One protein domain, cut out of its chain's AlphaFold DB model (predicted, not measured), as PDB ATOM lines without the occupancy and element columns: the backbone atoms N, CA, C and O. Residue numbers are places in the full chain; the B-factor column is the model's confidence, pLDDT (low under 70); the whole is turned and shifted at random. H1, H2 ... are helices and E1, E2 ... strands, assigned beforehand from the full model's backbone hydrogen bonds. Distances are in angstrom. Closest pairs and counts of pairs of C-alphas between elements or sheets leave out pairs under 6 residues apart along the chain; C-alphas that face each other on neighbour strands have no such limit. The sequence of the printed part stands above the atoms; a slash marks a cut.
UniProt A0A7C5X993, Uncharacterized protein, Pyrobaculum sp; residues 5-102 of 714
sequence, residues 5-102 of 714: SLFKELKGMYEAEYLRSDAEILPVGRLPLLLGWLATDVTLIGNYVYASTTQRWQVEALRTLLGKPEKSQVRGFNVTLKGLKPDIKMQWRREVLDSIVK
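This is residues 5 to 102 of the 714 residues of an uncharacterized protein of Pyrobaculum sp (UniProt A0A7C5X993). A single strongly twisted and curled sheet of four strands forms a wall, with three helices over one of its faces: H3 along the inner strands E2 and E4, H1 across E3 and E4 towards one end of the long axis, and H2 standing up over E1. A short last helix, H4, lies beside H2 at the opposite end of the long axis from H1, and a long link joins H1 to H2. The printed part has 98 residues, with four named helices and four named strands in the order H1 H2 E1 E2 H3 E3 E4 H4; the sheet runs E1 E2 E4 E3, antiparallel throughout. The class is mixed, helices and strands, and the arrangement is two layers, helices H1, H2 and H3 on one face of the sheet. The whole is compact, with a radius of gyration of the C-alphas of 14.0 A, yet elongated in outline, spanning 45 by 25 by 25 A.

The longest strand is E4, residues 83 to 93, 32.5 A from first to last C-alpha, beginning at C-alpha 83 (-46.175, -16.664, 31.898). E3, residues 71 to 80, is 25.9 A long and bends by 50 degrees at residue 76. E2 holds residues 48 to 53, 16.5 A, and E1 residues 42 to 45. H3 holds residues 56 to 66 and is 15.6 A long. H1, residues 5 to 18, is the longest helix at 19.8 A and begins at C-alpha 5 (-45.095, -0.104, 22.032). H2 is residues 30 to 38, and H4 is residues 95 to 102, ending at C-alpha 102 (-39.314, 4.234, 66.871).

In the sheet, E1 and E3 are the edge strands. E3 and E4 are a hairpin, antiparallel at 158 degrees, with N 75 and O 87 at 2.8 A and N 85 and O 78 at 2.8 A, both within hydrogen-bond range. E4 and E2 are antiparallel at 171 degrees, with N 49 and O 92 within hydrogen-bond range at 2.8 A. E1 and E2, also a hairpin, stand at 140 degrees, with N 43 and O 50 within hydrogen-bond range at 2.8 A. H3 is on the sheet at a height of 9.4 A, over E2 and E4, and runs along the strands, at 6 degrees to E2 on the local plane. E2, H3 and E3 form a split strand-helix-strand unit, two strands that run the same way with E4 between them in the sheet, and its crossover is right-handed. H1 is on the sheet at a height of 9.2 A and runs across the strands, at 65 degrees to E3 on the local plane; it is over E3 and only just over E4, on which 3 of its C-alphas fall. The closest C-alphas of H1 and E3 are those of Lys 11 and Val 74, 6.3 A apart. H2 is on the same face as H3 and stands up from the sheet over E1, its line rising 71 degrees. H2 and H4 only just touch, with 3 pairs of C-alphas within 8 A, the closest those of Leu 31 and Ile 100 at 6.0 A; they run opposite ways at a steep tilt of 47 degrees. H2 and H3 also only just touch, with 3 such pairs, the closest Arg 30 and Leu 65 at 6.5 A. H4 only grazes the sheet, with residues 95 to 97. H1 and H4 are apart. In H1, H2, H3 and H4 every O i to N i+4 pair is within hydrogen-bond range.

The two C-alphas farthest apart are those of Ser 5 and Lys 102, at 45.4 A. The printed part has no cut. The link from H1 to H2, with 11 residues, is long; the other six links are tight. The mean pLDDT of the printed part is 81.6, and 14 residues are under 70: residues 5 to 6, 16 to 25 and 81 to 82.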
ATOM      1  N   SER A   5     -43.657  -0.363  21.843       67.06
ATOM      2  CA  SER A   5     -45.095  -0.104  22.032       67.06
ATOM      3  C   SER A   5     -45.741  -1.113  22.986       67.06
ATOM      4  O   SER A   5     -46.355  -0.713  23.970       67.06
ATOM      5  N   LEU A   6     -45.504  -2.414  22.774       67.06
ATOM      6  CA  LEU A   6     -46.046  -3.480  23.622       67.06
ATOM      7  C   LEU A   6     -45.478  -3.401  25.046       67.06
ATOM      8  O   LEU A   6     -46.195  -3.596  26.020       67.06
ATOM      9  N   PHE A   7     -44.191  -3.059  25.180       73.00
ATOM     10  CA  PHE A   7     -43.592  -2.827  26.495       73.00
ATOM     11  C   PHE A   7     -44.262  -1.661  27.235       73.00
ATOM     12  O   PHE A   7     -44.504  -1.777  28.433       73.00
ATOM     13  N   LYS A   8     -44.576  -0.553  26.548       74.94
ATOM     14  CA  LYS A   8     -45.253   0.605  27.156       74.94
ATOM     15  C   LYS A   8     -46.685   0.283  27.580       74.94
ATOM     16  O   LYS A   8     -47.071   0.676  28.676       74.94
ATOM     17  N   GLU A   9     -47.438  -0.443  26.756       75.81
ATOM     18  CA  GLU A   9     -48.801  -0.880  27.087       75.81
ATOM     19  C   GLU A   9     -48.812  -1.833  28.284       75.81
ATOM     20  O   GLU A   9     -49.488  -1.562  29.277       75.81
ATOM     21  N   LEU A  10     -47.992  -2.891  28.244       72.19
ATOM     22  CA  LEU A  10     -47.865  -3.836  29.354       72.19
ATOM     23  C   LEU A  10     -47.401  -3.126  30.626       72.19
ATOM     24  O   LEU A  10     -47.984  -3.315  31.689       72.19
ATOM     25  N   LYS A  11     -46.392  -2.256  30.529       76.00
ATOM     26  CA  LYS A  11     -45.939  -1.444  31.661       76.00
ATOM     27  C   LYS A  11     -47.083  -0.612  32.247       76.00
ATOM     28  O   LYS A  11     -47.282  -0.659  33.454       76.00
ATOM     29  N   GLY A  12     -47.851   0.098  31.417       73.31
ATOM     30  CA  GLY A  12     -48.979   0.914  31.870       73.31
ATOM     31  C   GLY A  12     -50.072   0.100  32.565       73.31
ATOM     32  O   GLY A  12     -50.569   0.517  33.610       73.31
ATOM     33  N   MET A  13     -50.402  -1.086  32.040       74.38
ATOM     34  CA  MET A  13     -51.358  -2.007  32.667       74.38
ATOM     35  C   MET A  13     -50.873  -2.484  34.040       74.38
ATOM     36  O   MET A  13     -51.600  -2.364  35.024       74.38
ATOM     37  N   TYR A  14     -49.628  -2.967  34.126       70.06
ATOM     38  CA  TYR A  14     -49.056  -3.446  35.384       70.06
ATOM     39  C   TYR A  14     -48.889  -2.310  36.408       70.06
ATOM     40  O   TYR A  14     -49.182  -2.495  37.582       70.06
ATOM     41  N   GLU A  15     -48.476  -1.110  36.005       71.19
ATOM     42  CA  GLU A  15     -48.373   0.022  36.936       71.19
ATOM     43  C   GLU A  15     -49.758   0.473  37.439       71.19
ATOM     44  O   GLU A  15     -49.912   0.779  38.623       71.19
ATOM     45  N   ALA A  16     -50.791   0.440  36.589       68.06
ATOM     46  CA  ALA A  16     -52.161   0.773  36.979       68.06
ATOM     47  C   ALA A  16     -52.800  -0.264  37.917       68.06
ATOM     48  O   ALA A  16     -53.549   0.119  38.814       68.06
ATOM     49  N   GLU A  17     -52.516  -1.553  37.721       66.75
ATOM     50  CA  GLU A  17     -53.095  -2.639  38.519       66.75
ATOM     51  C   GLU A  17     -52.309  -2.904  39.819       66.75
ATOM     52  O   GLU A  17     -52.911  -3.153  40.861       66.75
ATOM     53  N   TYR A  18     -50.973  -2.830  39.790       60.72
ATOM     54  CA  TYR A  18     -50.119  -3.304  40.889       60.72
ATOM     55  C   TYR A  18     -49.625  -2.191  41.821       60.72
ATOM     56  O   TYR A  18     -49.164  -2.486  42.922       60.72
ATOM     57  N   LEU A  19     -49.676  -0.920  41.402       64.75
ATOM     58  CA  LEU A  19     -49.085   0.192  42.162       64.75
ATOM     59  C   LEU A  19     -50.111   1.194  42.718       64.75
ATOM     60  O   LEU A  19     -49.698   2.158  43.371       64.75
ATOM     61  N   ARG A  20     -51.417   0.975  42.496       57.25
ATOM     62  CA  ARG A  20     -52.503   1.887  42.910       57.25
ATOM     63  C   ARG A  20     -53.130   1.612  44.280       57.25
ATOM     64  O   ARG A  20     -53.793   2.514  44.775       57.25
ATOM     65  N   SER A  21     -52.959   0.436  44.886       50.47
ATOM     66  CA  SER A  21     -53.547   0.178  46.207       50.47
ATOM     67  C   SER A  21     -52.722   0.822  47.322       50.47
ATOM     68  O   SER A  21     -51.490   0.695  47.374       50.47
ATOM     69  N   ASP A  22     -53.422   1.528  48.205       49.78
ATOM     70  CA  ASP A  22     -52.912   1.947  49.503       49.78
ATOM     71  C   ASP A  22     -53.229   0.824  50.500       49.78
ATOM     72  O   ASP A  22     -54.350   0.318  50.548       49.78
ATOM     73  N   ALA A  23     -52.219   0.364  51.235       49.16
ATOM     74  CA  ALA A  23     -52.414  -0.645  52.266       49.16
ATOM     75  C   ALA A  23     -52.972   0.036  53.523       49.16
ATOM     76  O   ALA A  23     -52.326   0.922  54.077       49.16
ATOM     77  N   GLU A  24     -54.169  -0.363  53.961       49.41
ATOM     78  CA  GLU A  24     -54.882   0.288  55.073       49.41
ATOM     79  C   GLU A  24     -54.455  -0.212  56.468       49.41
ATOM     80  O   GLU A  24     -54.764   0.440  57.463       49.41
ATOM     81  N   ILE A  25     -53.740  -1.345  56.580       59.25
ATOM     82  CA  ILE A  25     -53.385  -1.954  57.877       59.25
ATOM     83  C   ILE A  25     -51.911  -2.372  57.899       59.25
ATOM     84  O   ILE A  25     -51.476  -3.195  57.096       59.25
ATOM     85  N   LEU A  26     -51.152  -1.826  58.851       71.25
ATOM     86  CA  LEU A  26     -49.756  -2.188  59.100       71.25
ATOM     87  C   LEU A  26     -49.655  -3.565  59.784       71.25
ATOM     88  O   LEU A  26     -50.477  -3.870  60.651       71.25
ATOM     89  N   PRO A  27     -48.650  -4.396  59.452       77.75
ATOM     90  CA  PRO A  27     -48.497  -5.701  60.079       77.75
ATOM     91  C   PRO A  27     -47.970  -5.545  61.511       77.75
ATOM     92  O   PRO A  27     -47.145  -4.672  61.776       77.75
ATOM     93  N   VAL A  28     -48.394  -6.410  62.434       82.44
ATOM     94  CA  VAL A  28     -47.777  -6.469  63.770       82.44
ATOM     95  C   VAL A  28     -46.312  -6.906  63.657       82.44
ATOM     96  O   VAL A  28     -45.953  -7.652  62.746       82.44
ATOM     97  N   GLY A  29     -45.454  -6.459  64.578       84.62
ATOM     98  CA  GLY A  29     -44.037  -6.832  64.560       84.62
ATOM     99  C   GLY A  29     -43.302  -6.332  63.309       84.62
ATOM    100  O   GLY A  29     -42.487  -7.050  62.728       84.62
ATOM    101  N   ARG A  30     -43.594  -5.088  62.889       87.94
ATOM    102  CA  ARG A  30     -42.990  -4.443  61.708       87.94
ATOM    103  C   ARG A  30     -41.466  -4.514  61.715       87.94
ATOM    104  O   ARG A  30     -40.884  -4.794  60.674       87.94
ATOM    105  N   LEU A  31     -40.823  -4.269  62.859       90.00
ATOM    106  CA  LEU A  31     -39.364  -4.261  62.946       90.00
ATOM    107  C   LEU A  31     -38.752  -5.653  62.682       90.00
ATOM    108  O   LEU A  31     -37.949  -5.748  61.756       90.00
ATOM    109  N   PRO A  32     -39.143  -6.743  63.375       91.69
ATOM    110  CA  PRO A  32     -38.695  -8.090  63.017       91.69
ATOM    111  C   PRO A  32     -38.910  -8.444  61.539       91.69
ATOM    112  O   PRO A  32     -37.979  -8.901  60.874       91.69
ATOM    113  N   LEU A  33     -40.102  -8.167  60.991       92.19
ATOM    114  CA  LEU A  33     -40.404  -8.400  59.573       92.19
ATOM    115  C   LEU A  33     -39.445  -7.625  58.657       92.19
ATOM    116  O   LEU A  33     -38.872  -8.194  57.727       92.19
ATOM    117  N   LEU A  34     -39.242  -6.336  58.936       92.88
ATOM    118  CA  LEU A  34     -38.320  -5.465  58.210       92.88
ATOM    119  C   LEU A  34     -36.891  -6.001  58.240       92.88
ATOM    120  O   LEU A  34     -36.245  -6.057  57.196       92.88
ATOM    121  N   LEU A  35     -36.398  -6.404  59.411       93.31
ATOM    122  CA  LEU A  35     -35.045  -6.934  59.560       93.31
ATOM    123  C   LEU A  35     -34.864  -8.247  58.780       93.31
ATOM    124  O   LEU A  35     -33.817  -8.451  58.168       93.31
ATOM    125  N   GLY A  36     -35.892  -9.099  58.722       93.75
ATOM    126  CA  GLY A  36     -35.888 -10.301  57.882       93.75
ATOM    127  C   GLY A  36     -35.804  -9.994  56.382       93.75
ATOM    128  O   GLY A  36     -34.993 -10.582  55.664       93.75
ATOM    129  N   TRP A  37     -36.582  -9.019  55.907       94.00
ATOM    130  CA  TRP A  37     -36.502  -8.537  54.522       94.00
ATOM    131  C   TRP A  37     -35.142  -7.900  54.200       94.00
ATOM    132  O   TRP A  37     -34.573  -8.139  53.133       94.00
ATOM    133  N   LEU A  38     -34.594  -7.121  55.135       93.75
ATOM    134  CA  LEU A  38     -33.273  -6.498  55.036       93.75
ATOM    135  C   LEU A  38     -32.136  -7.518  54.978       93.75
ATOM    136  O   LEU A  38     -31.106  -7.227  54.369       93.75
ATOM    137  N   ALA A  39     -32.319  -8.710  55.543       90.62
ATOM    138  CA  ALA A  39     -31.342  -9.785  55.448       90.62
ATOM    139  C   ALA A  39     -31.257 -10.412  54.042       90.62
ATOM    140  O   ALA A  39     -30.277 -11.095  53.751       90.62
ATOM    141  N   THR A  40     -32.240 -10.163  53.168       87.50
ATOM    142  CA  THR A  40     -32.393 -10.838  51.867       87.50
ATOM    143  C   THR A  40     -32.643  -9.837  50.725       87.50
ATOM    144  O   THR A  40     -31.710  -9.137  50.307       87.50
ATOM    145  N   ASP A  41     -33.898  -9.713  50.278       80.38
ATOM    146  CA  ASP A  41     -34.357  -9.005  49.071       80.38
ATOM    147  C   ASP A  41     -34.330  -7.467  49.174       80.38
ATOM    148  O   ASP A  41     -34.471  -6.771  48.162       80.38
ATOM    149  N   VAL A  42     -34.164  -6.911  50.380       90.19
ATOM    150  CA  VAL A  42     -34.144  -5.458  50.612       90.19
ATOM    151  C   VAL A  42     -32.733  -4.978  50.923       90.19
ATOM    152  O   VAL A  42     -32.078  -5.469  51.837       90.19
ATOM    153  N   THR A  43     -32.261  -3.971  50.191       91.06
ATOM    154  CA  THR A  43     -30.916  -3.406  50.333       91.06
ATOM    155  C   THR A  43     -30.930  -1.903  50.613       91.06
ATOM    156  O   THR A  43     -31.946  -1.232  50.433       91.06
ATOM    157  N   LEU A  44     -29.787  -1.369  51.047       92.12
ATOM    158  CA  LEU A  44     -29.598   0.041  51.392       92.12
ATOM    159  C   LEU A  44     -28.581   0.669  50.433       92.12
ATOM    160  O   LEU A  44     -27.457   0.187  50.307       92.12
ATOM    161  N   ILE A  45     -28.966   1.731  49.729       88.38
ATOM    162  CA  ILE A  45     -28.082   2.432  48.786       88.38
ATOM    163  C   ILE A  45     -28.273   3.934  48.994       88.38
ATOM    164  O   ILE A  45     -29.345   4.477  48.715       88.38
ATOM    165  N   GLY A  46     -27.229   4.601  49.493       86.81
ATOM    166  CA  GLY A  46     -27.297   6.001  49.906       86.81
ATOM    167  C   GLY A  46     -28.415   6.231  50.929       86.81
ATOM    168  O   GLY A  46     -28.538   5.509  51.918       86.81
ATOM    169  N   ASN A  47     -29.280   7.207  50.660       88.44
ATOM    170  CA  ASN A  47     -30.409   7.564  51.529       88.44
ATOM    171  C   ASN A  47     -31.708   6.817  51.206       88.44
ATOM    172  O   ASN A  47     -32.794   7.317  51.491       88.44
ATOM    173  N   TYR A  48     -31.614   5.629  50.609       93.31
ATOM    174  CA  TYR A  48     -32.793   4.886  50.191       93.31
ATOM    175  C   TYR A  48     -32.741   3.408  50.560       93.31
ATOM    176  O   TYR A  48     -31.695   2.753  50.509       93.31
ATOM    177  N   VAL A  49     -33.930   2.888  50.846       94.56
ATOM    178  CA  VAL A  49     -34.249   1.467  50.914       94.56
ATOM    179  C   VAL A  49     -34.695   1.026  49.526       94.56
ATOM    180  O   VAL A  49     -35.583   1.639  48.931       94.56
ATOM    181  N   TYR A  50     -34.086  -0.033  49.008       93.50
ATOM    182  CA  TYR A  50     -34.375  -0.573  47.687       93.50
ATOM    183  C   TYR A  50     -34.833  -2.017  47.781       93.50
ATOM    184  O   TYR A  50     -34.202  -2.828  48.455       93.50
ATOM    185  N   ALA A  51     -35.872  -2.348  47.023       92.75
ATOM    186  CA  ALA A  51     -36.304  -3.721  46.815       92.75
ATOM    187  C   ALA A  51     -36.560  -3.969  45.329       92.75
ATOM    188  O   ALA A  51     -37.035  -3.085  44.603       92.75
ATOM    189  N   SER A  52     -36.264  -5.183  44.874       88.50
ATOM    190  CA  SER A  52     -36.615  -5.644  43.533       88.50
ATOM    191  C   SER A  52     -37.245  -7.018  43.601       88.50
ATOM    192  O   SER A  52     -36.736  -7.886  44.299       88.50
ATOM    193  N   THR A  53     -38.330  -7.227  42.865       87.81
ATOM    194  CA  THR A  53     -39.036  -8.506  42.872       87.81
ATOM    195  C   THR A  53     -39.746  -8.765  41.549       87.81
ATOM    196  O   THR A  53     -40.124  -7.847  40.821       87.81
ATOM    197  N   THR A  54     -39.962 -10.051  41.267       84.25
ATOM    198  CA  THR A  54     -40.836 -10.527  40.187       84.25
ATOM    199  C   THR A  54     -42.176 -11.077  40.681       84.25
ATOM    200  O   THR A  54     -42.957 -11.629  39.900       84.25
ATOM    201  N   GLN A  55     -42.444 -10.985  41.986       81.69
ATOM    202  CA  GLN A  55     -43.597 -11.592  42.643       81.69
ATOM    203  C   GLN A  55     -44.571 -10.517  43.134       81.69
ATOM    204  O   GLN A  55     -44.209  -9.642  43.918       81.69
ATOM    205  N   ARG A  56     -45.840 -10.624  42.715       80.69
ATOM    206  CA  ARG A  56     -46.915  -9.682  43.080       80.69
ATOM    207  C   ARG A  56     -47.060  -9.514  44.590       80.69
ATOM    208  O   ARG A  56     -47.082  -8.395  45.081       80.69
ATOM    209  N   TRP A  57     -47.133 -10.626  45.313       82.94
ATOM    210  CA  TRP A  57     -47.369 -10.601  46.754       82.94
ATOM    211  C   TRP A  57     -46.201  -9.963  47.524       82.94
ATOM    212  O   TRP A  57     -46.443  -9.352  48.553       82.94
ATOM    213  N   GLN A  58     -44.956 -10.029  47.021       87.94
ATOM    214  CA  GLN A  58     -43.812  -9.351  47.651       87.94
ATOM    215  C   GLN A  58     -43.917  -7.826  47.506       87.94
ATOM    216  O   GLN A  58     -43.567  -7.100  48.430       87.94
ATOM    217  N   VAL A  59     -44.432  -7.331  46.371       86.50
ATOM    218  CA  VAL A  59     -44.726  -5.897  46.188       86.50
ATOM    219  C   VAL A  59     -45.738  -5.431  47.221       86.50
ATOM    220  O   VAL A  59     -45.520  -4.424  47.887       86.50
ATOM    221  N   GLU A  60     -46.827  -6.178  47.369       83.75
ATOM    222  CA  GLU A  60     -47.888  -5.850  48.315       83.75
ATOM    223  C   GLU A  60     -47.389  -5.937  49.762       83.75
ATOM    224  O   GLU A  60     -47.531  -4.975  50.506       83.75
ATOM    225  N   ALA A  61     -46.681  -7.010  50.130       86.88
ATOM    226  CA  ALA A  61     -46.080  -7.174  51.453       86.88
ATOM    227  C   ALA A  61     -45.141  -6.012  51.821       86.88
ATOM    228  O   ALA A  61     -45.251  -5.448  52.909       86.88
ATOM    229  N   LEU A  62     -44.242  -5.620  50.911       90.06
ATOM    230  CA  LEU A  62     -43.292  -4.533  51.151       90.06
ATOM    231  C   LEU A  62     -43.971  -3.163  51.199       90.06
ATOM    232  O   LEU A  62     -43.567  -2.329  52.002       90.06
ATOM    233  N   ARG A  63     -45.014  -2.922  50.398       87.31
ATOM    234  CA  ARG A  63     -45.809  -1.685  50.478       87.31
ATOM    235  C   ARG A  63     -46.606  -1.602  51.775       87.31
ATOM    236  O   ARG A  63     -46.666  -0.535  52.372       87.31
ATOM    237  N   THR A  64     -47.168  -2.712  52.238       85.94
ATOM    238  CA  THR A  64     -47.851  -2.789  53.536       85.94
ATOM    239  C   THR A  64     -46.873  -2.570  54.693       85.94
ATOM    240  O   THR A  64     -47.216  -1.941  55.687       85.94
ATOM    241  N   LEU A  65     -45.627  -3.034  54.556       88.56
ATOM    242  CA  LEU A  65     -44.602  -2.899  55.590       88.56
ATOM    243  C   LEU A  65     -43.921  -1.520  55.621       88.56
ATOM    244  O   LEU A  65     -43.723  -0.969  56.701       88.56
ATOM    245  N   LEU A  66     -43.534  -0.979  54.462       89.25
ATOM    246  CA  LEU A  66     -42.737   0.250  54.307       89.25
ATOM    247  C   LEU A  66     -43.577   1.464  53.872       89.25
ATOM    248  O   LEU A  66     -43.051   2.562  53.711       89.25
ATOM    249  N   GLY A  67     -44.876   1.284  53.650       86.81
ATOM    250  CA  GLY A  67     -45.740   2.309  53.081       86.81
ATOM    251  C   GLY A  67     -45.508   2.520  51.582       86.81
ATOM    252  O   GLY A  67     -44.893   1.713  50.875       86.81
ATOM    253  N   LYS A  68     -46.023   3.638  51.068       85.31
ATOM    254  CA  LYS A  68     -45.943   3.975  49.644       85.31
ATOM    255  C   LYS A  68     -44.494   4.288  49.228       85.31
ATOM    256  O   LYS A  68     -43.878   5.165  49.831       85.31
ATOM    257  N   PRO A  69     -43.948   3.627  48.188       87.81
ATOM    258  CA  PRO A  69     -42.616   3.941  47.686       87.81
ATOM    259  C   PRO A  69     -42.586   5.330  47.046       87.81
ATOM    260  O   PRO A  69     -43.521   5.717  46.344       87.81
ATOM    261  N   GLU A  70     -41.474   6.044  47.218       87.88
ATOM    262  CA  GLU A  70     -41.212   7.311  46.522       87.88
ATOM    263  C   GLU A  70     -41.087   7.086  45.015       87.88
ATOM    264  O   GLU A  70     -41.558   7.887  44.208       87.88
ATOM    265  N   LYS A  71     -40.483   5.959  44.628       85.81
ATOM    266  CA  LYS A  71     -40.393   5.543  43.233       85.81
ATOM    267  C   LYS A  71     -40.674   4.057  43.104       85.81
ATOM    268  O   LYS A  71     -40.079   3.232  43.790       85.81
ATOM    269  N   SER A  72     -41.555   3.714  42.174       83.38
ATOM    270  CA  SER A  72     -41.775   2.341  41.730       83.38
ATOM    271  C   SER A  72     -41.803   2.311  40.206       83.38
ATOM    272  O   SER A  72     -42.330   3.227  39.580       83.38
ATOM    273  N   GLN A  73     -41.143   1.326  39.600       84.50
ATOM    274  CA  GLN A  73     -41.062   1.207  38.142       84.50
ATOM    275  C   GLN A  73     -40.918  -0.252  37.713       84.50
ATOM    276  O   GLN A  73     -40.157  -1.012  38.321       84.50
ATOM    277  N   VAL A  74     -41.581  -0.614  36.615       83.31
ATOM    278  CA  VAL A  74     -41.311  -1.872  35.905       83.31
ATOM    279  C   VAL A  74     -40.089  -1.672  35.005       83.31
ATOM    280  O   VAL A  74     -40.105  -0.825  34.106       83.31
ATOM    281  N   ARG A  75     -39.006  -2.417  35.255       80.44
ATOM    282  CA  ARG A  75     -37.766  -2.348  34.456       80.44
ATOM    283  C   ARG A  75     -37.772  -3.263  33.241       80.44
ATOM    284  O   ARG A  75     -37.073  -2.983  32.273       80.44
ATOM    285  N   GLY A  76     -38.542  -4.337  33.291       80.62
ATOM    286  CA  GLY A  76     -38.537  -5.367  32.269       80.62
ATOM    287  C   GLY A  76     -39.571  -6.436  32.560       80.62
ATOM    288  O   GLY A  76     -40.293  -6.366  33.556       80.62
ATOM    289  N   PHE A  77     -39.614  -7.438  31.692       81.38
ATOM    290  CA  PHE A  77     -40.433  -8.621  31.884       81.38
ATOM    291  C   PHE A  77     -39.601  -9.869  31.613       81.38
ATOM    292  O   PHE A  77     -38.926  -9.961  30.589       81.38
ATOM    293  N   ASN A  78     -39.689 -10.836  32.519       75.94
ATOM    294  CA  ASN A  78     -39.092 -12.152  32.371       75.94
ATOM    295  C   ASN A  78     -40.152 -13.135  31.874       75.94
ATOM    296  O   ASN A  78     -41.235 -13.242  32.454       75.94
ATOM    297  N   VAL A  79     -39.841 -13.872  30.810       74.94
ATOM    298  CA  VAL A  79     -40.699 -14.958  30.324       74.94
ATOM    299  C   VAL A  79     -40.404 -16.207  31.148       74.94
ATOM    300  O   VAL A  79     -39.262 -16.653  31.219       74.94
ATOM    301  N   THR A  80     -41.429 -16.769  31.784       72.19
ATOM    302  CA  THR A  80     -41.322 -18.015  32.557       72.19
ATOM    303  C   THR A  80     -42.347 -19.038  32.076       72.19
ATOM    304  O   THR A  80     -43.321 -18.677  31.420       72.19
ATOM    305  N   LEU A  81     -42.190 -20.306  32.473       66.00
ATOM    306  CA  LEU A  81     -43.195 -21.358  32.237       66.00
ATOM    307  C   LEU A  81     -44.581 -21.014  32.816       66.00
ATOM    308  O   LEU A  81     -45.582 -21.576  32.390       66.00
ATOM    309  N   LYS A  82     -44.648 -20.086  33.782       58.78
ATOM    310  CA  LYS A  82     -45.892 -19.590  34.391       58.78
ATOM    311  C   LYS A  82     -46.404 -18.291  33.749       58.78
ATOM    312  O   LYS A  82     -47.264 -17.634  34.322       58.78
ATOM    313  N   GLY A  83     -45.846 -17.899  32.603       71.69
ATOM    314  CA  GLY A  83     -46.175 -16.664  31.898       71.69
ATOM    315  C   GLY A  83     -45.171 -15.531  32.127       71.69
ATOM    316  O   GLY A  83     -44.059 -15.728  32.635       71.69
ATOM    317  N   LEU A  84     -45.576 -14.335  31.704       74.81
ATOM    318  CA  LEU A  84     -44.784 -13.111  31.754       74.81
ATOM    319  C   LEU A  84     -44.757 -12.539  33.183       74.81
ATOM    320  O   LEU A  84     -45.808 -12.294  33.772       74.81
ATOM    321  N   LYS A  85     -43.566 -12.313  33.745       77.88
ATOM    322  CA  LYS A  85     -43.386 -11.741  35.087       77.88
ATOM    323  C   LYS A  85     -42.700 -10.375  35.030       77.88
ATOM    324  O   LYS A  85     -41.593 -10.308  34.494       77.88
ATOM    325  N   PRO A  86     -43.293  -9.304  35.584       81.38
ATOM    326  CA  PRO A  86     -42.648  -7.994  35.626       81.38
ATOM    327  C   PRO A  86     -41.448  -8.008  36.583       81.38
ATOM    328  O   PRO A  86     -41.531  -8.604  37.650       81.38
ATOM    329  N   ASP A  87     -40.352  -7.338  36.228       85.56
ATOM    330  CA  ASP A  87     -39.277  -6.968  37.161       85.56
ATOM    331  C   ASP A  87     -39.593  -5.589  37.744       85.56
ATOM    332  O   ASP A  87     -39.473  -4.563  37.060       85.56
ATOM    333  N   ILE A  88     -40.058  -5.571  38.991       87.44
ATOM    334  CA  ILE A  88     -40.518  -4.368  39.682       87.44
ATOM    335  C   ILE A  88     -39.420  -3.910  40.628       87.44
ATOM    336  O   ILE A  88     -38.980  -4.666  41.492       87.44
ATOM    337  N   LYS A  89     -39.021  -2.641  40.507       89.56
ATOM    338  CA  LYS A  89     -38.125  -1.988  41.466       89.56
ATOM    339  C   LYS A  89     -38.859  -0.922  42.244       89.56
ATOM    340  O   LYS A  89     -39.537  -0.086  41.648       89.56
ATOM    341  N   MET A  90     -38.669  -0.940  43.553       92.12
ATOM    342  CA  MET A  90     -39.261   0.000  44.493       92.12
ATOM    343  C   MET A  90     -38.173   0.656  45.335       92.12
ATOM    344  O   MET A  90     -37.145   0.043  45.636       92.12
ATOM    345  N   GLN A  91     -38.408   1.916  45.677       93.56
ATOM    346  CA  GLN A  91     -37.470   2.772  46.378       93.56
ATOM    347  C   GLN A  91     -38.225   3.609  47.412       93.56
ATOM    348  O   GLN A  91     -39.184   4.304  47.066       93.56
ATOM    349  N   TRP A  92     -37.757   3.565  48.656       94.75
ATOM    350  CA  TRP A  92     -38.252   4.366  49.776       94.75
ATOM    351  C   TRP A  92     -37.122   5.190  50.375       94.75
ATOM    352  O   TRP A  92     -35.957   4.798  50.319       94.75
ATOM    353  N   ARG A  93     -37.482   6.314  50.985       94.00
ATOM    354  CA  ARG A  93     -36.612   7.119  51.846       94.00
ATOM    355  C   ARG A  93     -36.127   6.299  53.042       94.00
ATOM    356  O   ARG A  93     -36.938   5.619  53.666       94.00
ATOM    357  N   ARG A  94     -34.825   6.324  53.353       91.50
ATOM    358  CA  ARG A  94     -34.228   5.555  54.469       91.50
ATOM    359  C   ARG A  94     -34.814   5.936  55.828       91.50
ATOM    360  O   ARG A  94     -34.873   5.093  56.713       91.50
ATOM    361  N   GLU A  95     -35.333   7.148  55.944       90.75
ATOM    362  CA  GLU A  95     -36.069   7.686  57.087       90.75
ATOM    363  C   GLU A  95     -37.274   6.807  57.490       90.75
ATOM    364  O   GLU A  95     -37.685   6.811  58.648       90.75
ATOM    365  N   VAL A  96     -37.810   5.988  56.570       91.31
ATOM    366  CA  VAL A  96     -38.847   4.994  56.893       91.31
ATOM    367  C   VAL A  96     -38.377   3.969  57.932       91.31
ATOM    368  O   VAL A  96     -39.180   3.496  58.734       91.31
ATOM    369  N   LEU A  97     -37.081   3.634  57.939       92.19
ATOM    370  CA  LEU A  97     -36.509   2.689  58.898       92.19
ATOM    371  C   LEU A  97     -36.543   3.277  60.310       92.19
ATOM    372  O   LEU A  97     -36.909   2.571  61.243       92.19
ATOM    373  N   ASP A  98     -36.235   4.568  60.453       89.81
ATOM    374  CA  ASP A  98     -36.270   5.264  61.743       89.81
ATOM    375  C   ASP A  98     -37.700   5.311  62.301       89.81
ATOM    376  O   ASP A  98     -37.904   5.061  63.485       89.81
ATOM    377  N   SER A  99     -38.708   5.533  61.443       87.69
ATOM    378  CA  SER A  99     -40.124   5.453  61.847       87.69
ATOM    379  C   SER A  99     -40.468   4.076  62.413       87.69
ATOM    380  O   SER A  99     -41.031   3.978  63.498       87.69
ATOM    381  N   ILE A 100     -40.099   3.006  61.702       89.00
ATOM    382  CA  ILE A 100     -40.412   1.629  62.114       89.00
ATOM    383  C   ILE A 100     -39.686   1.256  63.409       89.00
ATOM    384  O   ILE A 100     -40.257   0.581  64.263       89.00
ATOM    385  N   VAL A 101     -38.438   1.695  63.569       87.94
ATOM    386  CA  VAL A 101     -37.657   1.474  64.790       87.94
ATOM    387  C   VAL A 101     -38.296   2.175  65.985       87.94
ATOM    388  O   VAL A 101     -38.510   1.543  67.018       87.94
ATOM    389  N   LYS A 102     -38.672   3.445  65.820       83.31
ATOM    390  CA  LYS A 102     -39.314   4.234  66.871       83.31
ATOM    391  C   LYS A 102     -40.669   3.664  67.298       83.31
ATOM    392  O   LYS A 102     -41.015   3.730  68.472       83.31
TER     393      LYS A 102